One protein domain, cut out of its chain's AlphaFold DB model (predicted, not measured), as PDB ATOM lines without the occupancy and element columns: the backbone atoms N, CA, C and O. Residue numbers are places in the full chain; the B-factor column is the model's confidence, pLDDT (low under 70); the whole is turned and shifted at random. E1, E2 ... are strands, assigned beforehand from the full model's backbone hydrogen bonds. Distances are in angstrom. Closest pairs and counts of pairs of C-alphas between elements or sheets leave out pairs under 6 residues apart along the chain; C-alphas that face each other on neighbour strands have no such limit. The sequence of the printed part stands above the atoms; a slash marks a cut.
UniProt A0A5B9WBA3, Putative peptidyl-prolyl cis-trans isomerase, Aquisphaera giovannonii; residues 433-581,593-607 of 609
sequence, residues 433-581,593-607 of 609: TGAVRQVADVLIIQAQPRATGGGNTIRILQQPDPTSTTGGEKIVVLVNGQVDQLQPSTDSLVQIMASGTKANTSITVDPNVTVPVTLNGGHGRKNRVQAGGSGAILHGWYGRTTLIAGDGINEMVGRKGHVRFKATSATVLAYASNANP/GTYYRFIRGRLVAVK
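Overview. This is residues 433 to 581 and 593 to 607 of the 609 residues of the protein "Putative peptidyl-prolyl cis-trans isomerase" of Aquisphaera giovannonii (UniProt A0A5B9WBA3). The chain is wound in stacked, flattened turns, a solenoid of strands in which successive turns from E2 to E14 add strands by turns to two sheets lying face to face as a sandwich. At one end of the stack E1 and the hairpin E4 and E5 widen the two sheets, and at the other end the hairpin E15 and E16 prolongs one sheet beyond E14. The printed part has 164 residues with no named helix and sixteen named strands, E1 to E16 in order along the chain, and its class is all strand. Both sheets are mixed: one runs E1, E2, E6, E8, E10, E12, E14, E15, E16, the other E5, E4, E3, E7, E9, E11, E13. The whole is compact, with a radius of gyration of the C-alphas of 15.9 A and spans of 52 by 39 by 24 A.

Along the chain. E1, residues 436 to 439, begins at C-alpha 436 at (13.240, 238.835, 42.256), and E2 follows with residues 442 to 446. E3, residues 455 to 464, is the longest strand by residues and measures 29.1 A from first to last C-alpha. E4, residues 473 to 479, measures 19.5 A, and E5 has residues 482 to 484. Then come E6, residues 495 to 499; E7, residues 504 to 509, 17.0 A long; E8, residues 517 to 520, which starts at (18.371, 226.002, 38.522); E9, residues 526 to 530; E10, residues 536 to 540; and E11, residues 544 to 548. E12 has residues 554 to 559 and measures 16.9 A, E13 has residues 563 to 566, and E14, residues 571 to 577, measures 17.3 A. After the cut come E15, residues 593 to 599, 19.0 A long, and E16, residues 602 to 606, whose last C-alpha is at (38.676, 210.922, 40.322).

Arrangement. In the larger sheet, with edge strands E1 and E16, E1 and E2 form an antiparallel hairpin, with N 437 and O 444 2.9 A apart. E2 and E6 are parallel at 12 degrees, with N 445 and O 497 at 2.8 A. E8 and E10 are parallel at 2 degrees, with N 519 and O 537 at 2.8 A. E14 and E15 are antiparallel at 157 degrees, with N 576 and O 594 at 2.9 A. E15 and E16 form a hairpin, with N 597 and O 604 at 2.9 A. This sheet is twisted, its C-alphas up to 7.2 A off the best plane. In the other sheet, with edge strands E5 and E13, E3, E4 and E5 are a meander, each strand the antiparallel neighbour of the one before; N 461 and O 476 are 2.9 A apart, and N 484 and O 477 are 2.9 A apart. E3 and E7 are parallel at 13 degrees, with N 458 and O 506 at 2.8 A, and E7 and E9 are parallel at 5 degrees, with N 507 and O 528 at 2.8 A. The parts of the two sheets that face each other are 11.3 A centre to centre. Across the sandwich, the closest C-alphas of E10 and E11 are those of Leu 538 and Leu 547, 6.5 A apart. E3 and E6 are near each other, while E1 and E16 are apart.

Size, cuts and confidence. The two C-alphas farthest apart, those of Thr 469 and Lys 607, are 52.4 A apart. Residues 582 to 592 are not printed, and C-alphas 581 and 593 are 11.3 A apart across this cut, which lies in the link from E14 to E15. Of the links that are printed whole, none is long. The mean pLDDT of the printed part is 90.1; residues 450 to 453, 466 to 467, 469 and 579 to 581 are under 70.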
ATOM      1  N   THR A 433       9.743 242.119  47.445       90.69
ATOM      2  CA  THR A 433      10.926 241.894  48.294       90.69
ATOM      3  C   THR A 433      12.165 242.618  47.755       90.69
ATOM      4  O   THR A 433      13.200 242.668  48.425       90.69
ATOM      5  N   GLY A 434      12.089 243.149  46.527       91.50
ATOM      6  CA  GLY A 434      13.209 243.718  45.785       91.50
ATOM      7  C   GLY A 434      14.259 242.681  45.379       91.50
ATOM      8  O   GLY A 434      15.343 243.065  44.947       91.50
ATOM      9  N   ALA A 435      13.986 241.386  45.565       93.25
ATOM     10  CA  ALA A 435      14.958 240.320  45.361       93.25
ATOM     11  C   ALA A 435      14.764 239.548  44.055       93.25
ATOM     12  O   ALA A 435      15.673 238.829  43.648       93.25
ATOM     13  N   VAL A 436      13.596 239.648  43.422       96.62
ATOM     14  CA  VAL A 436      13.240 238.835  42.256       96.62
ATOM     15  C   VAL A 436      13.088 239.736  41.037       96.62
ATOM     16  O   VAL A 436      12.415 240.765  41.082       96.62
ATOM     17  N   ARG A 437      13.735 239.357  39.935       95.94
ATOM     18  CA  ARG A 437      13.627 240.039  38.643       95.94
ATOM     19  C   ARG A 437      13.705 239.016  37.519       95.94
ATOM     20  O   ARG A 437      14.540 238.122  37.563       95.94
ATOM     21  N   GLN A 438      12.909 239.193  36.475       95.94
ATOM     22  CA  GLN A 438      12.992 238.387  35.260       95.94
ATOM     23  C   GLN A 438      13.746 239.148  34.160       95.94
ATOM     24  O   GLN A 438      13.539 240.347  33.959       95.94
ATOM     25  N   VAL A 439      14.669 238.469  33.480       95.56
ATOM     26  CA  VAL A 439      15.344 238.942  32.261       95.56
ATOM     27  C   VAL A 439      15.011 237.932  31.169       95.56
ATOM     28  O   VAL A 439      15.509 236.816  31.231       95.56
ATOM     29  N   ALA A 440      14.185 238.317  30.193       94.44
ATOM     30  CA  ALA A 440      13.689 237.394  29.169       94.44
ATOM     31  C   ALA A 440      13.085 236.117  29.800       94.44
ATOM     32  O   ALA A 440      12.154 236.211  30.597       94.44
ATOM     33  N   ASP A 441      13.629 234.950  29.482       96.06
ATOM     34  CA  ASP A 441      13.235 233.617  29.944       96.06
ATOM     35  C   ASP A 441      14.027 233.131  31.179       96.06
ATOM     36  O   ASP A 441      13.973 231.955  31.548       96.06
ATOM     37  N   VAL A 442      14.753 234.028  31.858       97.38
ATOM     38  CA  VAL A 442      15.540 233.712  33.059       97.38
ATOM     39  C   VAL A 442      15.022 234.466  34.282       97.38
ATOM     40  O   VAL A 442      14.977 235.701  34.311       97.38
ATOM     41  N   LEU A 443      14.693 233.725  35.344       98.12
ATOM     42  CA  LEU A 443      14.307 234.291  36.638       98.12
ATOM     43  C   LEU A 443      15.535 234.457  37.537       98.12
ATOM     44  O   LEU A 443      16.179 233.478  37.902       98.12
ATOM     45  N   ILE A 444      15.847 235.686  37.936       97.50
ATOM     46  CA  ILE A 444      16.992 236.018  38.787       97.50
ATOM     47  C   ILE A 444      16.502 236.350  40.197       97.50
ATOM     48  O   ILE A 444      15.633 237.202  40.383       97.50
ATOM     49  N   ILE A 445      17.089 235.691  41.197       97.50
ATOM     50  CA  ILE A 445      16.736 235.823  42.610       97.50
ATOM     51  C   ILE A 445      17.987 236.167  43.420       97.50
ATOM     52  O   ILE A 445      18.928 235.377  43.532       97.50
ATOM     53  N   GLN A 446      17.991 237.336  44.043       92.25
ATOM     54  CA  GLN A 446      19.054 237.782  44.927       92.25
ATOM     55  C   GLN A 446      18.462 238.583  46.083       92.25
ATOM     56  O   GLN A 446      18.022 239.714  45.915       92.25
ATOM     57  N   ALA A 447      18.466 238.000  47.284       85.00
ATOM     58  CA  ALA A 447      18.000 238.703  48.478       85.00
ATOM     59  C   ALA A 447      18.799 239.998  48.703       85.00
ATOM     60  O   ALA A 447      19.982 240.068  48.376       85.00
ATOM     61  N   GLN A 448      18.188 241.009  49.319       80.44
ATOM     62  CA  GLN A 448      18.894 242.249  49.635       80.44
ATOM     63  C   GLN A 448      19.995 242.019  50.700       80.44
ATOM     64  O   GLN A 448      19.844 241.168  51.596       80.44
ATOM     65  N   PRO A 449      21.140 242.727  50.624       73.31
ATOM     66  CA  PRO A 449      22.151 242.708  51.680       73.31
ATOM     67  C   PRO A 449      21.565 243.222  53.006       73.31
ATOM     68  O   PRO A 449      20.906 244.255  53.032       73.31
ATOM     69  N   ARG A 450      21.819 242.528  54.124       67.62
ATOM     70  CA  ARG A 450      21.395 242.994  55.456       67.62
ATOM     71  C   ARG A 450      22.486 243.847  56.107       67.62
ATOM     72  O   ARG A 450      23.644 243.436  56.121       67.62
ATOM     73  N   ALA A 451      22.102 245.002  56.656       58.00
ATOM     74  CA  ALA A 451      23.006 245.931  57.345       58.00
ATOM     75  C   ALA A 451      23.367 245.481  58.774       58.00
ATOM     76  O   ALA A 451      24.469 245.741  59.249       58.00
ATOM     77  N   THR A 452      22.465 244.766  59.450       54.78
ATOM     78  CA  THR A 452      22.671 244.177  60.781       54.78
ATOM     79  C   THR A 452      22.721 242.650  60.677       54.78
ATOM     80  O   THR A 452      22.157 242.058  59.752       54.78
ATOM     81  N   GLY A 453      23.467 241.999  61.577       59.41
ATOM     82  CA  GLY A 453      23.715 240.553  61.529       59.41
ATOM     83  C   GLY A 453      22.441 239.710  61.348       59.41
ATOM     84  O   GLY A 453      21.378 240.039  61.862       59.41
ATOM     85  N   GLY A 454      22.544 238.610  60.600       70.00
ATOM     86  CA  GLY A 454      21.419 237.729  60.274       70.00
ATOM     87  C   GLY A 454      21.688 236.900  59.017       70.00
ATOM     88  O   GLY A 454      22.722 237.068  58.366       70.00
ATOM     89  N   GLY A 455      20.778 235.981  58.687       84.62
ATOM     90  CA  GLY A 455      20.829 235.195  57.453       84.62
ATOM     91  C   GLY A 455      19.665 235.505  56.514       84.62
ATOM     92  O   GLY A 455      18.600 235.918  56.966       84.62
ATOM     93  N   ASN A 456      19.873 235.296  55.217       90.56
ATOM     94  CA  ASN A 456      18.836 235.342  54.196       90.56
ATOM     95  C   ASN A 456      18.330 233.929  53.898       90.56
ATOM     96  O   ASN A 456      19.115 232.982  53.817       90.56
ATOM     97  N   THR A 457      17.024 233.793  53.702       93.69
ATOM     98  CA  THR A 457      16.410 232.555  53.215       93.69
ATOM     99  C   THR A 457      15.725 232.823  51.883       93.69
ATOM    100  O   THR A 457      15.030 233.823  51.738       93.69
ATOM    101  N   ILE A 458      15.961 231.944  50.915       96.75
ATOM    102  CA  ILE A 458      15.295 231.919  49.615       96.75
ATOM    103  C   ILE A 458      14.702 230.521  49.472       96.75
ATOM    104  O   ILE A 458      15.436 229.532  49.529       96.75
ATOM    105  N   ARG A 459      13.385 230.434  49.309       97.25
ATOM    106  CA  ARG A 459      12.699 229.189  48.957       97.25
ATOM    107  C   ARG A 459      12.028 229.357  47.607       97.25
ATOM    108  O   ARG A 459      11.366 230.365  47.392       97.25
ATOM    109  N   ILE A 460      12.215 228.388  46.726       98.00
ATOM    110  CA  ILE A 460      11.661 228.391  45.372       98.00
ATOM    111  C   ILE A 460      10.694 227.224  45.291       98.00
ATOM    112  O   ILE A 460      11.094 226.083  45.522       98.00
ATOM    113  N   LEU A 461       9.434 227.535  45.027       96.69
ATOM    114  CA  LEU A 461       8.338 226.584  44.912       96.69
ATOM    115  C   LEU A 461       7.755 226.668  43.499       96.69
ATOM    116  O   LEU A 461       7.854 227.705  42.844       96.69
ATOM    117  N   GLN A 462       7.100 225.596  43.077       96.00
ATOM    118  CA  GLN A 462       6.254 225.550  41.891       96.00
ATOM    119  C   GLN A 462       4.838 225.209  42.366       96.00
ATOM    120  O   GLN A 462       4.670 224.322  43.203       96.00
ATOM    121  N   GLN A 463       3.849 225.996  41.948       92.75
ATOM    122  CA  GLN A 463       2.457 225.867  42.392       92.75
ATOM    123  C   GLN A 463       1.502 226.083  41.214       92.75
ATOM    124  O   GLN A 463       1.856 226.828  40.296       92.75
ATOM    125  N   PRO A 464       0.279 225.519  41.253       88.94
ATOM    126  CA  PRO A 464      -0.751 225.828  40.267       88.94
ATOM    127  C   PRO A 464      -0.989 227.335  40.144       88.94
ATOM    128  O   PRO A 464      -1.038 228.053  41.149       88.94
ATOM    129  N   ASP A 465      -1.147 227.815  38.914       82.69
ATOM    130  CA  ASP A 465      -1.499 229.200  38.638       82.69
ATOM    131  C   ASP A 465      -3.018 229.333  38.456       82.69
ATOM    132  O   ASP A 465      -3.546 228.986  37.398       82.69
ATOM    133  N   PRO A 466      -3.752 229.866  39.453       68.19
ATOM    134  CA  PRO A 466      -5.199 230.028  39.353       68.19
ATOM    135  C   PRO A 466      -5.607 231.049  38.279       68.19
ATOM    136  O   PRO A 466      -6.789 231.151  37.968       68.19
ATOM    137  N   THR A 467      -4.659 231.818  37.725       68.69
ATOM    138  CA  THR A 467      -4.926 232.770  36.636       68.69
ATOM    139  C   THR A 467      -4.741 232.160  35.246       68.69
ATOM    140  O   THR A 467      -5.126 232.773  34.249       68.69
ATOM    141  N   SER A 468      -4.205 230.937  35.160       72.81
ATOM    142  CA  SER A 468      -4.031 230.233  33.896       72.81
ATOM    143  C   SER A 468      -5.348 229.609  33.433       72.81
ATOM    144  O   SER A 468      -5.943 228.782  34.122       72.81
ATOM    145  N   THR A 469      -5.786 229.944  32.219       65.88
ATOM    146  CA  THR A 469      -6.968 229.337  31.582       65.88
ATOM    147  C   THR A 469      -6.724 227.910  31.085       65.88
ATOM    148  O   THR A 469      -7.673 227.221  30.719       65.88
ATOM    149  N   THR A 470      -5.470 227.452  31.086       73.94
ATOM    150  CA  THR A 470      -5.048 226.126  30.607       73.94
ATOM    151  C   THR A 470      -4.493 225.235  31.721       73.94
ATOM    152  O   THR A 470      -3.959 224.171  31.428       73.94
ATOM    153  N   GLY A 471      -4.614 225.645  32.993       75.38
ATOM    154  CA  GLY A 471      -4.133 224.865  34.139       75.38
ATOM    155  C   GLY A 471      -2.609 224.857  34.314       75.38
ATOM    156  O   GLY A 471      -2.067 223.882  34.825       75.38
ATOM    157  N   GLY A 472      -1.919 225.913  33.874       85.38
ATOM    158  CA  GLY A 472      -0.467 226.056  34.013       85.38
ATOM    159  C   GLY A 472       0.006 226.254  35.459       85.38
ATOM    160  O   GLY A 472      -0.778 226.535  36.368       85.38
ATOM    161  N   GLU A 473       1.316 226.131  35.673       93.31
ATOM    162  CA  GLU A 473       1.964 226.336  36.974       93.31
ATOM    163  C   GLU A 473       2.865 227.573  36.961       93.31
ATOM    164  O   GLU A 473       3.417 227.955  35.928       93.31
ATOM    165  N   LYS A 474       3.067 228.181  38.129       94.06
ATOM    166  CA  LYS A 474       3.927 229.353  38.332       94.06
ATOM    167  C   LYS A 474       5.008 229.098  39.373       94.06
ATOM    168  O   LYS A 474       4.852 228.272  40.277       94.06
ATOM    169  N   ILE A 475       6.096 229.857  39.274       96.56
ATOM    170  CA  ILE A 475       7.152 229.870  40.285       96.56
ATOM    171  C   ILE A 475       6.784 230.844  41.403       96.56
ATOM    172  O   ILE A 475       6.507 232.016  41.162       96.56
ATOM    173  N   VAL A 476       6.833 230.367  42.646       95.69
ATOM    174  CA  VAL A 476       6.605 231.171  43.851       95.69
ATOM    175  C   VAL A 476       7.895 231.231  44.659       95.69
ATOM    176  O   VAL A 476       8.414 230.213  45.120       95.69
ATOM    177  N   VAL A 477       8.423 232.441  44.840       96.69
ATOM    178  CA  VAL A 477       9.663 232.678  45.583       96.69
ATOM    179  C   VAL A 477       9.332 233.274  46.944       96.69
ATOM    180  O   VAL A 477       8.695 234.320  47.031       96.69
ATOM    181  N   LEU A 478       9.795 232.627  48.014       95.00
ATOM    182  CA  LEU A 478       9.738 233.178  49.363       95.00
ATOM    183  C   LEU A 478      11.118 233.693  49.752       95.00
ATOM    184  O   LEU A 478      12.075 232.919  49.844       95.00
ATOM    185  N   VAL A 479      11.206 234.983  50.058       93.88
ATOM    186  CA  VAL A 479      12.422 235.617  50.566       93.88
ATOM    187  C   VAL A 479      12.190 236.001  52.015       93.88
ATOM    188  O   VAL A 479      11.328 236.814  52.331       93.88
ATOM    189  N   ASN A 480      12.952 235.399  52.929       90.88
ATOM    190  CA  ASN A 480      12.801 235.624  54.373       90.88
ATOM    191  C   ASN A 480      11.382 235.348  54.897       90.88
ATOM    192  O   ASN A 480      10.926 235.998  55.833       90.88
ATOM    193  N   GLY A 481      10.703 234.370  54.291       88.69
ATOM    194  CA  GLY A 481       9.334 233.981  54.632       88.69
ATOM    195  C   GLY A 481       8.242 234.838  53.990       88.69
ATOM    196  O   GLY A 481       7.080 234.516  54.182       88.69
ATOM    197  N   GLN A 482       8.588 235.883  53.232       89.62
ATOM    198  CA  GLN A 482       7.633 236.712  52.492       89.62
ATOM    199  C   GLN A 482       7.540 236.250  51.039       89.62
ATOM    200  O   GLN A 482       8.575 236.010  50.415       89.62
ATOM    201  N   VAL A 483       6.326 236.135  50.504       92.94
ATOM    202  CA  VAL A 483       6.091 235.770  49.101       92.94
ATOM    203  C   VAL A 483       6.369 236.978  48.208       92.94
ATOM    204  O   VAL A 483       5.819 238.055  48.437       92.94
ATOM    205  N   ASP A 484       7.209 236.808  47.187       95.00
ATOM    206  CA  ASP A 484       7.491 237.875  46.228       95.00
ATOM    207  C   ASP A 484       6.350 238.064  45.210       95.00
ATOM    208  O   ASP A 484       5.651 237.114  44.840       95.00
ATOM    209  N   GLN A 485       6.170 239.308  44.764       93.25
ATOM    210  CA  GLN A 485       5.181 239.709  43.762       93.25
ATOM    211  C   GLN A 485       5.427 239.143  42.364       93.25
ATOM    212  O   GLN A 485       4.466 238.946  41.621       93.25
ATOM    213  N   LEU A 486       6.681 238.889  41.983       94.81
ATOM    214  CA  LEU A 486       6.999 238.376  40.659       94.81
ATOM    215  C   LEU A 486       6.901 236.847  40.661       94.81
ATOM    216  O   LEU A 486       7.806 236.155  41.128       94.81
ATOM    217  N   GLN A 487       5.791 236.336  40.124       93.50
ATOM    218  CA  GLN A 487       5.474 234.905  40.062       93.50
ATOM    219  C   GLN A 487       5.228 234.465  38.612       93.50
ATOM    220  O   GLN A 487       4.075 234.314  38.205       93.50
ATOM    221  N   PRO A 488       6.282 234.331  37.793       94.31
ATOM    222  CA  PRO A 488       6.133 233.992  36.382       94.31
ATOM    223  C   PRO A 488       5.626 232.562  36.181       94.31
ATOM    224  O   PRO A 488       5.909 231.668  36.986       94.31
ATOM    225  N   SER A 489       4.931 232.347  35.061       92.88
ATOM    226  CA  SER A 489       4.588 231.006  34.586       92.88
ATOM    227  C   SER A 489       5.859 230.189  34.361       92.88
ATOM    228  O   SER A 489       6.855 230.693  33.836       92.88
ATOM    229  N   THR A 490       5.810 228.921  34.745       92.94
ATOM    230  CA  THR A 490       6.889 227.947  34.540       92.94
ATOM    231  C   THR A 490       7.245 227.796  33.063       92.94
ATOM    232  O   THR A 490       8.426 227.804  32.733       92.94
ATOM    233  N   ASP A 491       6.248 227.813  32.173       91.06
ATOM    234  CA  ASP A 491       6.430 227.724  30.715       91.06
ATOM    235  C   ASP A 491       7.177 228.925  30.114       91.06
ATOM    236  O   ASP A 491       7.693 228.857  29.002       91.06
ATOM    237  N   SER A 492       7.238 230.048  30.838       92.69
ATOM    238  CA  SER A 492       7.962 231.246  30.395       92.69
ATOM    239  C   SER A 492       9.449 231.229  30.754       92.69
ATOM    240  O   SER A 492      10.163 232.171  30.408       92.69
ATOM    241  N   LEU A 493       9.913 230.201  31.473       96.50
ATOM    242  CA  LEU A 493      11.261 230.140  32.017       96.50
ATOM    243  C   LEU A 493      12.049 228.949  31.475       96.50
ATOM    244  O   LEU A 493      11.615 227.805  31.556       96.50
ATOM    245  N   VAL A 494      13.279 229.213  31.039       97.38
ATOM    246  CA  VAL A 494      14.271 228.169  30.730       97.38
ATOM    247  C   VAL A 494      15.244 227.940  31.884       97.38
ATOM    248  O   VAL A 494      15.865 226.883  31.966       97.38
ATOM    249  N   GLN A 495      15.394 228.922  32.782       97.31
ATOM    250  CA  GLN A 495      16.365 228.870  33.873       97.31
ATOM    251  C   GLN A 495      15.935 229.740  35.062       97.31
ATOM    252  O   GLN A 495      15.447 230.860  34.903       97.31
ATOM    253  N   ILE A 496      16.229 229.272  36.275       98.25
ATOM    254  CA  ILE A 496      16.175 230.076  37.499       98.25
ATOM    255  C   ILE A 496      17.589 230.230  38.062       98.25
ATOM    256  O   ILE A 496      18.294 229.255  38.313       98.25
ATOM    257  N   MET A 497      18.022 231.460  38.308       97.88
ATOM    258  CA  MET A 497      19.316 231.772  38.908       97.88
ATOM    259  C   MET A 497      19.117 232.393  40.287       97.88
ATOM    260  O   MET A 497      18.611 233.504  40.396       97.88
ATOM    261  N   ALA A 498      19.554 231.715  41.348       96.94
ATOM    262  CA  ALA A 498      19.458 232.227  42.712       96.94
ATOM    263  C   ALA A 498      20.840 232.404  43.347       96.94
ATOM    264  O   ALA A 498      21.671 231.496  43.323       96.94
ATOM    265  N   SER A 499      21.091 233.560  43.957       93.06
ATOM    266  CA  SER A 499      22.387 233.875  44.560       93.06
ATOM    267  C   SER A 499      22.271 234.456  45.968       93.06
ATOM    268  O   SER A 499      21.382 235.249  46.286       93.06
ATOM    269  N   GLY A 500      23.192 234.038  46.836       88.81
ATOM    270  CA  GLY A 500      23.363 234.594  48.170       88.81
ATOM    271  C   GLY A 500      24.117 235.920  48.180       88.81
ATOM    272  O   GLY A 500      24.754 236.322  47.206       88.81
ATOM    273  N   THR A 501      24.086 236.598  49.325       87.06
ATOM    274  CA  THR A 501      24.739 237.904  49.519       87.06
ATOM    275  C   THR A 501      25.997 237.784  50.382       87.06
ATOM    276  O   THR A 501      26.536 236.696  50.574       87.06
ATOM    277  N   LYS A 502      26.485 238.906  50.931       87.06
ATOM    278  CA  LYS A 502      27.493 238.915  52.006       87.06
ATOM    279  C   LYS A 502      26.952 238.382  53.345       87.06
ATOM    280  O   LYS A 502      27.742 238.109  54.245       87.06
ATOM    281  N   ALA A 503      25.635 238.218  53.486       87.19
ATOM    282  CA  ALA A 503      25.016 237.567  54.637       87.19
ATOM    283  C   ALA A 503      25.008 236.037  54.474       87.19
ATOM    284  O   ALA A 503      25.049 235.511  53.360       87.19
ATOM    285  N   ASN A 504      24.914 235.316  55.597       90.81
ATOM    286  CA  ASN A 504      24.691 233.867  55.581       90.81
ATOM    287  C   ASN A 504      23.426 233.564  54.773       90.81
ATOM    288  O   ASN A 504      22.386 234.141  55.065       90.81
ATOM    289  N   THR A 505      23.488 232.683  53.779       91.81
ATOM    290  CA  THR A 505      22.334 232.432  52.899       91.81
ATOM    291  C   THR A 505      21.912 230.966  52.932       91.81
ATOM    292  O   THR A 505      22.749 230.073  52.823       91.81
ATOM    293  N   SER A 506      20.608 230.717  53.052       94.88
ATOM    294  CA  SER A 506      19.991 229.414  52.802       94.88
ATOM    295  C   SER A 506      19.097 229.494  51.569       94.88
ATOM    296  O   SER A 506      18.066 230.157  51.608       94.88
ATOM    297  N   ILE A 507      19.476 228.807  50.496       97.31
ATOM    298  CA  ILE A 507      18.673 228.656  49.279       97.31
ATOM    299  C   ILE A 507      18.126 227.232  49.246       97.31
ATOM    300  O   ILE A 507      18.862 226.275  49.499       97.31
ATOM    301  N   THR A 508      16.834 227.069  48.996       97.94
ATOM    302  CA  THR A 508      16.191 225.754  48.907       97.94
ATOM    303  C   THR A 508      15.170 225.744  47.784       97.94
ATOM    304  O   THR A 508      14.282 226.590  47.749       97.94
ATOM    305  N   VAL A 509      15.312 224.784  46.882       98.00
ATOM    306  CA  VAL A 509      14.386 224.540  45.776       98.00
ATOM    307  C   VAL A 509      13.525 223.334  46.132       98.00
ATOM    308  O   VAL A 509      14.050 222.329  46.614       98.00
ATOM    309  N   ASP A 510      12.213 223.459  45.958       96.75
ATOM    310  CA  ASP A 510      11.279 222.356  46.177       96.75
ATOM    311  C   ASP A 510      11.513 221.228  45.154       96.75
ATOM    312  O   ASP A 510      11.827 221.522  43.995       96.75
ATOM    313  N   PRO A 511      11.378 219.945  45.537       95.31
ATOM    314  CA  PRO A 511      11.526 218.829  44.606       95.31
ATOM    315  C   PRO A 511      10.624 218.919  43.370       95.31
ATOM    316  O   PRO A 511      11.037 218.475  42.308       95.31
ATOM    317  N   ASN A 512       9.447 219.543  43.478       95.31
ATOM    318  CA  ASN A 512       8.504 219.658  42.362       95.31
ATOM    319  C   ASN A 512       8.867 220.755  41.348       95.31
ATOM    320  O   ASN A 512       8.197 220.888  40.330       95.31
ATOM    321  N   VAL A 513       9.904 221.562  41.604       96.62
ATOM    322  CA  VAL A 513      10.344 222.573  40.634       96.62
ATOM    323  C   VAL A 513      10.966 221.879  39.427       96.62
ATOM    324  O   VAL A 513      11.959 221.161  39.552       96.62
ATOM    325  N   THR A 514      10.388 222.136  38.258       95.06
ATOM    326  CA  THR A 514      10.749 221.518  36.971       95.06
ATOM    327  C   THR A 514      11.732 222.358  36.154       95.06
ATOM    328  O   THR A 514      12.536 221.808  35.403       95.06
ATOM    329  N   VAL A 515      11.734 223.681  36.347       96.94
ATOM    330  CA  VAL A 515      12.653 224.600  35.661       96.94
ATOM    331  C   VAL A 515      14.086 224.392  36.180       96.94
ATOM    332  O   VAL A 515      14.280 224.360  37.401       96.94
ATOM    333  N   PRO A 516      15.103 224.257  35.309       97.56
ATOM    334  CA  PRO A 516      16.499 224.132  35.725       97.56
ATOM    335  C   PRO A 516      16.990 225.303  36.589       97.56
ATOM    336  O   PRO A 516      16.576 226.451  36.409       97.56
ATOM    337  N   VAL A 517      17.899 225.022  37.530       97.69
ATOM    338  CA  VAL A 517      18.371 226.002  38.522       97.69
ATOM    339  C   VAL A 517      19.894 226.174  38.537       97.69
ATOM    340  O   VAL A 517      20.656 225.213  38.514       97.69
ATOM    341  N   THR A 518      20.358 227.415  38.679       97.56
ATOM    342  CA  THR A 518      21.752 227.745  39.017       97.56
ATOM    343  C   THR A 518      21.773 228.454  40.357       97.56
ATOM    344  O   THR A 518      21.228 229.547  40.506       97.56
ATOM    345  N   LEU A 519      22.406 227.844  41.352       97.31
ATOM    346  CA  LEU A 519      22.341 228.277  42.739       97.31
ATOM    347  C   LEU A 519      23.733 228.630  43.264       97.31
ATOM    348  O   LEU A 519      24.627 227.789  43.275       97.31
ATOM    349  N   ASN A 520      23.929 229.845  43.772       94.31
ATOM    350  CA  ASN A 520      25.200 230.289  44.345       94.31
ATOM    351  C   ASN A 520      25.044 230.641  45.827       94.31
ATOM    352  O   ASN A 520      24.242 231.498  46.189       94.31
ATOM    353  N   GLY A 521      25.848 230.017  46.692       89.12
ATOM    354  CA  GLY A 521      25.807 230.230  48.141       89.12
ATOM    355  C   GLY A 521      26.149 231.653  48.601       89.12
ATOM    356  O   GLY A 521      25.848 231.999  49.740       89.12
ATOM    357  N   GLY A 522      26.738 232.488  47.740       89.38
ATOM    358  CA  GLY A 522      27.126 233.856  48.078       89.38
ATOM    359  C   GLY A 522      28.397 233.928  48.928       89.38
ATOM    360  O   GLY A 522      29.199 232.997  48.957       89.38
ATOM    361  N   HIS A 523      28.582 235.057  49.616       88.44
ATOM    362  CA  HIS A 523      29.791 235.423  50.367       88.44
ATOM    363  C   HIS A 523      29.631 235.344  51.895       88.44
ATOM    364  O   HIS A 523      30.557 235.695  52.629       88.44
ATOM    365  N   GLY A 524      28.473 234.895  52.390       86.56
ATOM    366  CA  GLY A 524      28.213 234.728  53.821       86.56
ATOM    367  C   GLY A 524      29.180 233.763  54.505       86.56
ATOM    368  O   GLY A 524      29.772 232.897  53.866       86.56
ATOM    369  N   ARG A 525      29.333 233.870  55.831       88.62
ATOM    370  CA  ARG A 525      30.226 232.988  56.613       88.62
ATOM    371  C   ARG A 525      29.775 231.528  56.582       88.62
ATOM    372  O   ARG A 525      30.621 230.634  56.574       88.62
ATOM    373  N   LYS A 526      28.464 231.286  56.613       91.38
ATOM    374  CA  LYS A 526      27.838 229.960  56.544       91.38
ATOM    375  C   LYS A 526      26.699 230.000  55.536       91.38
ATOM    376  O   LYS A 526      25.751 230.754  55.744       91.38
ATOM    377  N   ASN A 527      26.769 229.166  54.503       93.12
ATOM    378  CA  ASN A 527      25.739 229.098  53.472       93.12
ATOM    379  C   ASN A 527      25.244 227.663  53.284       93.12
ATOM    380  O   ASN A 527      25.973 226.693  53.514       93.12
ATOM    381  N   ARG A 528      23.993 227.530  52.859       96.06
ATOM    382  CA  ARG A 528      23.351 226.260  52.531       96.06
ATOM    383  C   ARG A 528      22.616 226.428  51.212       96.06
ATOM    384  O   ARG A 528      21.839 227.360  51.061       96.06
ATOM    385  N   VAL A 529      22.861 225.535  50.270       97.25
ATOM    386  CA  VAL A 529      22.218 225.549  48.957       97.25
ATOM    387  C   VAL A 529      21.685 224.156  48.699       97.25
ATOM    388  O   VAL A 529      22.443 223.194  48.788       97.25
ATOM    389  N   GLN A 530      20.390 224.050  48.431       97.88
ATOM    390  CA  GLN A 530      19.714 222.789  48.173       97.88
ATOM    391  C   GLN A 530      18.961 222.860  46.849       97.88
ATOM    392  O   GLN A 530      18.136 223.758  46.671       97.88
ATOM    393  N   ALA A 531      19.256 221.913  45.963       97.06
ATOM    394  CA  ALA A 531      18.557 221.713  44.699       97.06
ATOM    395  C   ALA A 531      17.263 220.897  44.867       97.06
ATOM    396  O   ALA A 531      17.062 220.254  45.901       97.06
ATOM    397  N   GLY A 532      16.405 220.964  43.846       94.69
ATOM    398  CA  GLY A 532      15.115 220.276  43.754       94.69
ATOM    399  C   GLY A 532      15.155 219.095  42.776       94.69
ATOM    400  O   GLY A 532      16.174 218.413  42.664       94.69
ATOM    401  N   GLY A 533      14.048 218.845  42.076       92.88
ATOM    402  CA  GLY A 533      13.918 217.735  41.123       92.88
ATOM    403  C   GLY A 533      14.429 218.028  39.709       92.88
ATOM    404  O   GLY A 533      14.670 217.091  38.953       92.88
ATOM    405  N   SER A 534      14.632 219.296  39.341       94.81
ATOM    406  CA  SER A 534      15.174 219.692  38.035       94.81
ATOM    407  C   SER A 534      16.708 219.654  37.969       94.81
ATOM    408  O   SER A 534      17.402 219.465  38.972       94.81
ATOM    409  N   GLY A 535      17.254 219.838  36.760       96.00
ATOM    410  CA  GLY A 535      18.695 219.989  36.557       96.00
ATOM    411  C   GLY A 535      19.251 221.190  37.330       96.00
ATOM    412  O   GLY A 535      18.715 222.293  37.233       96.00
ATOM    413  N   ALA A 536      20.321 220.983  38.097       97.12
ATOM    414  CA  ALA A 536      20.840 221.971  39.030       97.12
ATOM    415  C   ALA A 536      22.365 222.116  38.982       97.12
ATOM    416  O   ALA A 536      23.104 221.138  39.099       97.12
ATOM    417  N   ILE A 537      22.838 223.362  38.936       97.19
ATOM    418  CA  ILE A 537      24.246 223.716  39.151       97.19
ATOM    419  C   ILE A 537      24.368 224.447  40.493       97.19
ATOM    420  O   ILE A 537      23.724 225.470  40.716       97.19
ATOM    421  N   LEU A 538      25.197 223.936  41.404       97.31
ATOM    422  CA  LEU A 538      25.355 224.456  42.763       97.31
ATOM    423  C   LEU A 538      26.776 224.980  42.989       97.31
ATOM    424  O   LEU A 538      27.739 224.225  42.900       97.31
ATOM    425  N   HIS A 539      26.916 226.252  43.357       94.06
ATOM    426  CA  HIS A 539      28.195 226.927  43.583       94.06
ATOM    427  C   HIS A 539      28.409 227.299  45.059       94.06
ATOM    428  O   HIS A 539      27.547 227.898  45.707       94.06
ATOM    429  N   GLY A 540      29.601 227.003  45.585       90.62
ATOM    430  CA  GLY A 540      30.011 227.274  46.967       90.62
ATOM    431  C   GLY A 540      31.468 227.725  47.082       90.62
ATOM    432  O   GLY A 540      32.307 227.006  47.628       90.62
ATOM    433  N   TRP A 541      31.777 228.911  46.554       87.88
ATOM    434  CA  TRP A 541      33.145 229.448  46.488       87.88
ATOM    435  C   TRP A 541      33.623 230.132  47.772       87.88
ATOM    436  O   TRP A 541      34.808 230.063  48.110       87.88
ATOM    437  N   TYR A 542      32.703 230.764  48.499       84.94
ATOM    438  CA  TYR A 542      33.000 231.567  49.681       84.94
ATOM    439  C   TYR A 542      32.274 231.035  50.918       84.94
ATOM    440  O   TYR A 542      31.292 230.293  50.828       84.94
ATOM    441  N   GLY A 543      32.780 231.422  52.092       86.31
ATOM    442  CA  GLY A 543      32.261 230.951  53.374       86.31
ATOM    443  C   GLY A 543      32.399 229.444  53.570       86.31
ATOM    444  O   GLY A 543      33.021 228.744  52.778       86.31
ATOM    445  N   ARG A 544      31.813 228.924  54.649       92.75
ATOM    446  CA  ARG A 544      31.552 227.487  54.783       92.75
ATOM    447  C   ARG A 544      30.209 227.186  54.130       92.75
ATOM    448  O   ARG A 544      29.170 227.495  54.711       92.75
ATOM    449  N   THR A 545      30.230 226.588  52.946       94.38
ATOM    450  CA  THR A 545      29.021 226.352  52.150       94.38
ATOM    451  C   THR A 545      28.681 224.866  52.100       94.38
ATOM    452  O   THR A 545      29.510 224.043  51.729       94.38
ATOM    453  N   THR A 546      27.456 224.503  52.480       97.31
ATOM    454  CA  THR A 546      26.924 223.149  52.280       97.31
ATOM    455  C   THR A 546      26.078 223.132  51.018       97.31
ATOM    456  O   THR A 546      25.053 223.807  50.966       97.31
ATOM    457  N   LEU A 547      26.499 222.357  50.028       97.62
ATOM    458  CA  LEU A 547      25.755 222.125  48.797       97.62
ATOM    459  C   LEU A 547      25.036 220.783  48.924       97.62
ATOM    460  O   LEU A 547      25.656 219.796  49.323       97.62
ATOM    461  N   ILE A 548      23.744 220.751  48.635       97.69
ATOM    462  CA  ILE A 548      22.867 219.596  48.824       97.69
ATOM    463  C   ILE A 548      22.195 219.307  47.490       97.69
ATOM    464  O   ILE A 548      21.419 220.126  47.001       97.69
ATOM    465  N   ALA A 549      22.540 218.166  46.910       96.19
ATOM    466  CA  ALA A 549      21.937 217.683  45.682       96.19
ATOM    467  C   ALA A 549      20.469 217.305  45.921       96.19
ATOM    468  O   ALA A 549      20.124 216.816  47.000       96.19
ATOM    469  N   GLY A 550      19.635 217.557  44.917       94.56
ATOM    470  CA  GLY A 550      18.262 217.064  44.861       94.56
ATOM    471  C   GLY A 550      18.153 215.776  44.043       94.56
ATOM    472  O   GLY A 550      19.150 215.068  43.847       94.56
ATOM    473  N   ASP A 551      16.951 215.503  43.547       92.69
ATOM    474  CA  ASP A 551      16.636 214.287  42.787       92.69
ATOM    475  C   ASP A 551      16.950 214.426  41.285       92.69
ATOM    476  O   ASP A 551      17.162 213.421  40.606       92.69
ATOM    477  N   GLY A 552      17.046 215.661  40.775       91.44
ATOM    478  CA  GLY A 552      17.448 215.955  39.396       91.44
ATOM    479  C   GLY A 552      18.949 215.809  39.140       91.44
ATOM    480  O   GLY A 552      19.727 215.525  40.044       91.44
ATOM    481  N   ILE A 553      19.403 216.019  37.901       94.38
ATOM    482  CA  ILE A 553      20.845 215.998  37.586       94.38
ATOM    483  C   ILE A 553      21.538 217.151  38.324       94.38
ATOM    484  O   ILE A 553      21.168 218.304  38.135       94.38
ATOM    485  N   ASN A 554      22.553 216.856  39.144       95.69
ATOM    486  CA  ASN A 554      23.275 217.878  39.911       95.69
ATOM    487  C   ASN A 554      24.755 217.974  39.521       95.69
ATOM    488  O   ASN A 554      25.483 216.974  39.551       95.69
ATOM    489  N   GLU A 555      25.218 219.202  39.301       95.44
ATOM    490  CA  GLU A 555      26.632 219.569  39.242       95.44
ATOM    491  C   GLU A 555      26.986 220.466  40.428       95.44
ATOM    492  O   GLU A 555      26.324 221.466  40.699       95.44
ATOM    493  N   MET A 556      28.026 220.110  41.181       95.62
ATOM    494  CA  MET A 556      28.364 220.787  42.435       95.62
ATOM    495  C   MET A 556      29.796 221.303  42.398       95.62
ATOM    496  O   MET A 556      30.740 220.530  42.280       95.62
ATOM    497  N   VAL A 557      29.991 222.605  42.565       93.38
ATOM    498  CA  VAL A 557      31.306 223.238  42.448       93.38
ATOM    499  C   VAL A 557      31.595 224.109  43.663       93.38
ATOM    500  O   VAL A 557      30.754 224.886  44.114       93.38
ATOM    501  N   GLY A 558      32.803 224.021  44.216       91.44
ATOM    502  CA  GLY A 558      33.201 224.900  45.311       91.44
ATOM    503  C   GLY A 558      34.688 224.895  45.626       91.44
ATOM    504  O   GLY A 558      35.504 224.288  44.932       91.44
ATOM    505  N   ARG A 559      35.050 225.577  46.713       89.62
ATOM    506  CA  ARG A 559      36.438 225.670  47.179       89.62
ATOM    507  C   ARG A 559      36.758 224.567  48.191       89.62
ATOM    508  O   ARG A 559      36.056 224.394  49.192       89.62
ATOM    509  N   LYS A 560      37.849 223.838  47.963       87.25
ATOM    510  CA  LYS A 560      38.368 222.790  48.851       87.25
ATOM    511  C   LYS A 560      38.567 223.331  50.271       87.25
ATOM    512  O   LYS A 560      39.044 224.446  50.459       87.25
ATOM    513  N   GLY A 561      38.144 222.557  51.271       86.75
ATOM    514  CA  GLY A 561      38.167 222.953  52.689       86.75
ATOM    515  C   GLY A 561      37.049 223.915  53.120       86.75
ATOM    516  O   GLY A 561      36.834 224.100  54.316       86.75
ATOM    517  N   HIS A 562      36.303 224.485  52.170       89.19
ATOM    518  CA  HIS A 562      35.229 225.453  52.417       89.19
ATOM    519  C   HIS A 562      33.848 224.953  51.977       89.19
ATOM    520  O   HIS A 562      32.836 225.373  52.541       89.19
ATOM    521  N   VAL A 563      33.795 224.019  51.029       92.38
ATOM    522  CA  VAL A 563      32.560 223.374  50.581       92.38
ATOM    523  C   VAL A 563      32.347 222.017  51.259       92.38
ATOM    524  O   VAL A 563      33.284 221.244  51.458       92.38
ATOM    525  N   ARG A 564      31.093 221.712  51.601       95.25
ATOM    526  CA  ARG A 564      30.627 220.376  51.987       95.25
ATOM    527  C   ARG A 564      29.587 219.918  50.976       95.25
ATOM    528  O   ARG A 564      28.512 220.510  50.907       95.25
ATOM    529  N   PHE A 565      29.882 218.851  50.244       95.75
ATOM    530  CA  PHE A 565      28.930 218.232  49.327       95.75
ATOM    531  C   PHE A 565      28.068 217.201  50.064       95.75
ATOM    532  O   PHE A 565      28.588 216.309  50.733       95.75
ATOM    533  N   LYS A 566      26.750 217.315  49.924       95.69
ATOM    534  CA  LYS A 566      25.778 216.255  50.196       95.69
ATOM    535  C   LYS A 566      25.208 215.807  48.853       95.69
ATOM    536  O   LYS A 566      24.213 216.356  48.396       95.69
ATOM    537  N   ALA A 567      25.922 214.899  48.200       93.56
ATOM    538  CA  ALA A 567      25.568 214.374  46.888       93.56
ATOM    539  C   ALA A 567      24.526 213.245  46.985       93.56
ATOM    540  O   ALA A 567      24.421 212.578  48.016       93.56
ATOM    541  N   THR A 568      23.811 213.024  45.888       93.31
ATOM    542  CA  THR A 568      22.861 211.922  45.661       93.31
ATOM    543  C   THR A 568      23.332 211.077  44.473       93.31
ATOM    544  O   THR A 568      24.316 211.417  43.809       93.31
ATOM    545  N   SER A 569      22.623 209.990  44.151       91.38
ATOM    546  CA  SER A 569      22.868 209.211  42.924       91.38
ATOM    547  C   SER A 569      22.714 210.027  41.640       91.38
ATOM    548  O   SER A 569      23.299 209.659  40.626       91.38
ATOM    549  N   ALA A 570      21.981 211.140  41.691       93.12
ATOM    550  CA  ALA A 570      21.785 212.049  40.570       93.12
ATOM    551  C   ALA A 570      22.898 213.113  40.444       93.12
ATOM    552  O   ALA A 570      22.891 213.939  39.532       93.12
ATOM    553  N   THR A 571      23.890 213.109  41.344       94.25
ATOM    554  CA  THR A 571      25.068 213.980  41.234       94.25
ATOM    555  C   THR A 571      26.053 213.417  40.214       94.25
ATOM    556  O   THR A 571      26.780 212.459  40.493       94.25
ATOM    557  N   VAL A 572      26.097 214.037  39.035       91.12
ATOM    558  CA  VAL A 572      26.958 213.607  37.922       91.12
ATOM    559  C   VAL A 572      28.397 214.091  38.087       91.12
ATOM    560  O   VAL A 572      29.330 213.374  37.720       91.12
ATOM    561  N   LEU A 573      28.582 215.262  38.703       87.38
ATOM    562  CA  LEU A 573      29.888 215.881  38.899       87.38
ATOM    563  C   LEU A 573      29.933 216.671  40.207       87.38
ATOM    564  O   LEU A 573      29.061 217.497  40.478       87.38
ATOM    565  N   ALA A 574      30.991 216.474  40.994       92.00
ATOM    566  CA  ALA A 574      31.350 217.397  42.062       92.00
ATOM    567  C   ALA A 574      32.821 217.813  41.942       92.00
ATOM    568  O   ALA A 574      33.695 216.966  41.786       92.00
ATOM    569  N   TYR A 575      33.119 219.107  42.025       92.19
ATOM    570  CA  TYR A 575      34.469 219.647  41.870       92.19
ATOM    571  C   TYR A 575      34.835 220.580  43.025       92.19
ATOM    572  O   TYR A 575      34.135 221.554  43.306       92.19
ATOM    573  N   ALA A 576      35.958 220.295  43.691       89.75
ATOM    574  CA  ALA A 576      36.528 221.162  44.716       89.75
ATOM    575  C   ALA A 576      37.887 221.717  44.272       89.75
ATOM    576  O   ALA A 576      38.875 220.982  44.238       89.75
ATOM    577  N   SER A 577      37.949 223.016  43.990       84.69
ATOM    578  CA  SER A 577      39.191 223.694  43.596       84.69
ATOM    579  C   SER A 577      40.073 224.051  44.799       84.69
ATOM    580  O   SER A 577      39.562 224.416  45.860       84.69
ATOM    581  N   ASN A 578      41.398 224.009  44.636       79.81
ATOM    582  CA  ASN A 578      42.373 224.417  45.655       79.81
ATOM    583  C   ASN A 578      42.350 225.934  45.936       79.81
ATOM    584  O   ASN A 578      42.666 226.353  47.050       79.81
ATOM    585  N   ALA A 579      41.949 226.759  44.964       66.75
ATOM    586  CA  ALA A 579      41.871 228.215  45.094       66.75
ATOM    587  C   ALA A 579      40.622 228.773  44.395       66.75
ATOM    588  O   ALA A 579      40.059 228.143  43.504       66.75
ATOM    589  N   ASN A 580      40.186 229.967  44.804       63.28
ATOM    590  CA  ASN A 580      39.253 230.748  43.992       63.28
ATOM    591  C   ASN A 580      40.056 231.323  42.812       63.28
ATOM    592  O   ASN A 580      41.101 231.918  43.092       63.28
ATOM    593  N   PRO A 581      39.655 231.157  41.540       56.19
ATOM    594  CA  PRO A 581      40.354 231.822  40.448       56.19
ATOM    595  C   PRO A 581      40.262 233.343  40.643       56.19
ATOM    596  O   PRO A 581      39.206 233.944  40.456       56.19
ATOM    597  N   GLY A 593      42.545 221.027  41.399       81.19
ATOM    598  CA  GLY A 593      41.399 220.661  42.213       81.19
ATOM    599  C   GLY A 593      41.171 219.169  42.217       81.19
ATOM    600  O   GLY A 593      41.984 218.386  41.730       81.19
ATOM    601  N   THR A 594      40.069 218.765  42.826       87.94
ATOM    602  CA  THR A 594      39.681 217.362  42.905       87.94
ATOM    603  C   THR A 594      38.275 217.218  42.360       87.94
ATOM    604  O   THR A 594      37.339 217.827  42.884       87.94
ATOM    605  N   TYR A 595      38.146 216.413  41.311       89.38
ATOM    606  CA  TYR A 595      36.861 215.934  40.828       89.38
ATOM    607  C   TYR A 595      36.414 214.752  41.677       89.38
ATOM    608  O   TYR A 595      37.227 213.935  42.106       89.38
ATOM    609  N   TYR A 596      35.116 214.659  41.911       90.56
ATOM    610  CA  TYR A 596      34.476 213.575  42.625       90.56
ATOM    611  C   TYR A 596      33.301 213.060  41.807       90.56
ATOM    612  O   TYR A 596      32.572 213.832  41.182       90.56
ATOM    613  N   ARG A 597      33.091 211.747  41.880       87.00
ATOM    614  CA  ARG A 597      31.915 211.072  41.334       87.00
ATOM    615  C   ARG A 597      31.171 210.356  42.451       87.00
ATOM    616  O   ARG A 597      31.796 209.829  43.375       87.00
ATOM    617  N   PHE A 598      29.846 210.327  42.373       87.38
ATOM    618  CA  PHE A 598      29.034 209.566  43.314       87.38
ATOM    619  C   PHE A 598      29.045 208.078  42.941       87.38
ATOM    620  O   PHE A 598      28.631 207.696  41.850       87.38
ATOM    621  N   ILE A 599      29.561 207.230  43.834       84.44
ATOM    622  CA  ILE A 599      29.701 205.785  43.622       84.44
ATOM    623  C   ILE A 599      29.298 205.064  44.912       84.44
ATOM    624  O   ILE A 599      29.906 205.279  45.960       84.44
ATOM    625  N   ARG A 600      28.297 204.175  44.834       84.69
ATOM    626  CA  ARG A 600      27.842 203.312  45.949       84.69
ATOM    627  C   ARG A 600      27.589 204.085  47.259       84.69
ATOM    628  O   ARG A 600      28.099 203.715  48.312       84.69
ATOM    629  N   GLY A 601      26.836 205.184  47.184       83.38
ATOM    630  CA  GLY A 601      26.414 205.955  48.363       83.38
ATOM    631  C   GLY A 601      27.436 206.965  48.902       83.38
ATOM    632  O   GLY A 601      27.186 207.582  49.934       83.38
ATOM    633  N   ARG A 602      28.585 207.155  48.237       88.25
ATOM    634  CA  ARG A 602      29.626 208.107  48.661       88.25
ATOM    635  C   ARG A 602      30.298 208.807  47.483       88.25
ATOM    636  O   ARG A 602      30.335 208.282  46.374       88.25
ATOM    637  N   LEU A 603      30.876 209.981  47.739       87.81
ATOM    638  CA  LEU A 603      31.738 210.667  46.778       87.81
ATOM    639  C   LEU A 603      33.139 210.048  46.780       87.81
ATOM    640  O   LEU A 603      33.749 209.883  47.835       87.81
ATOM    641  N   VAL A 604      33.650 209.739  45.590       88.94
ATOM    642  CA  VAL A 604      34.986 209.175  45.369       88.94
ATOM    643  C   VAL A 604      35.771 210.122  44.470       88.94
ATOM    644  O   VAL A 604      35.253 210.549  43.440       88.94
ATOM    645  N   ALA A 605      36.998 210.469  44.865       88.12
ATOM    646  CA  ALA A 605      37.874 211.327  44.071       88.12
ATOM    647  C   ALA A 605      38.285 210.637  42.759       88.12
ATOM    648  O   ALA A 605      38.593 209.445  42.751       88.12
ATOM    649  N   VAL A 606      38.320 211.393  41.665       86.81
ATOM    650  CA  VAL A 606      38.676 210.922  40.322       86.81
ATOM    651  C   VAL A 606      39.844 211.760  39.803       86.81
ATOM    652  O   VAL A 606      39.897 212.970  40.040       86.81
ATOM    653  N   LYS A 607      40.804 211.123  39.124       73.56
ATOM    654  CA  LYS A 607      41.896 211.838  38.450       73.56
ATOM    655  C   LYS A 607      41.328 212.589  37.243       73.56
ATOM    656  O   LYS A 607      40.549 212.013  36.488       73.56
TER     657      LYS A 607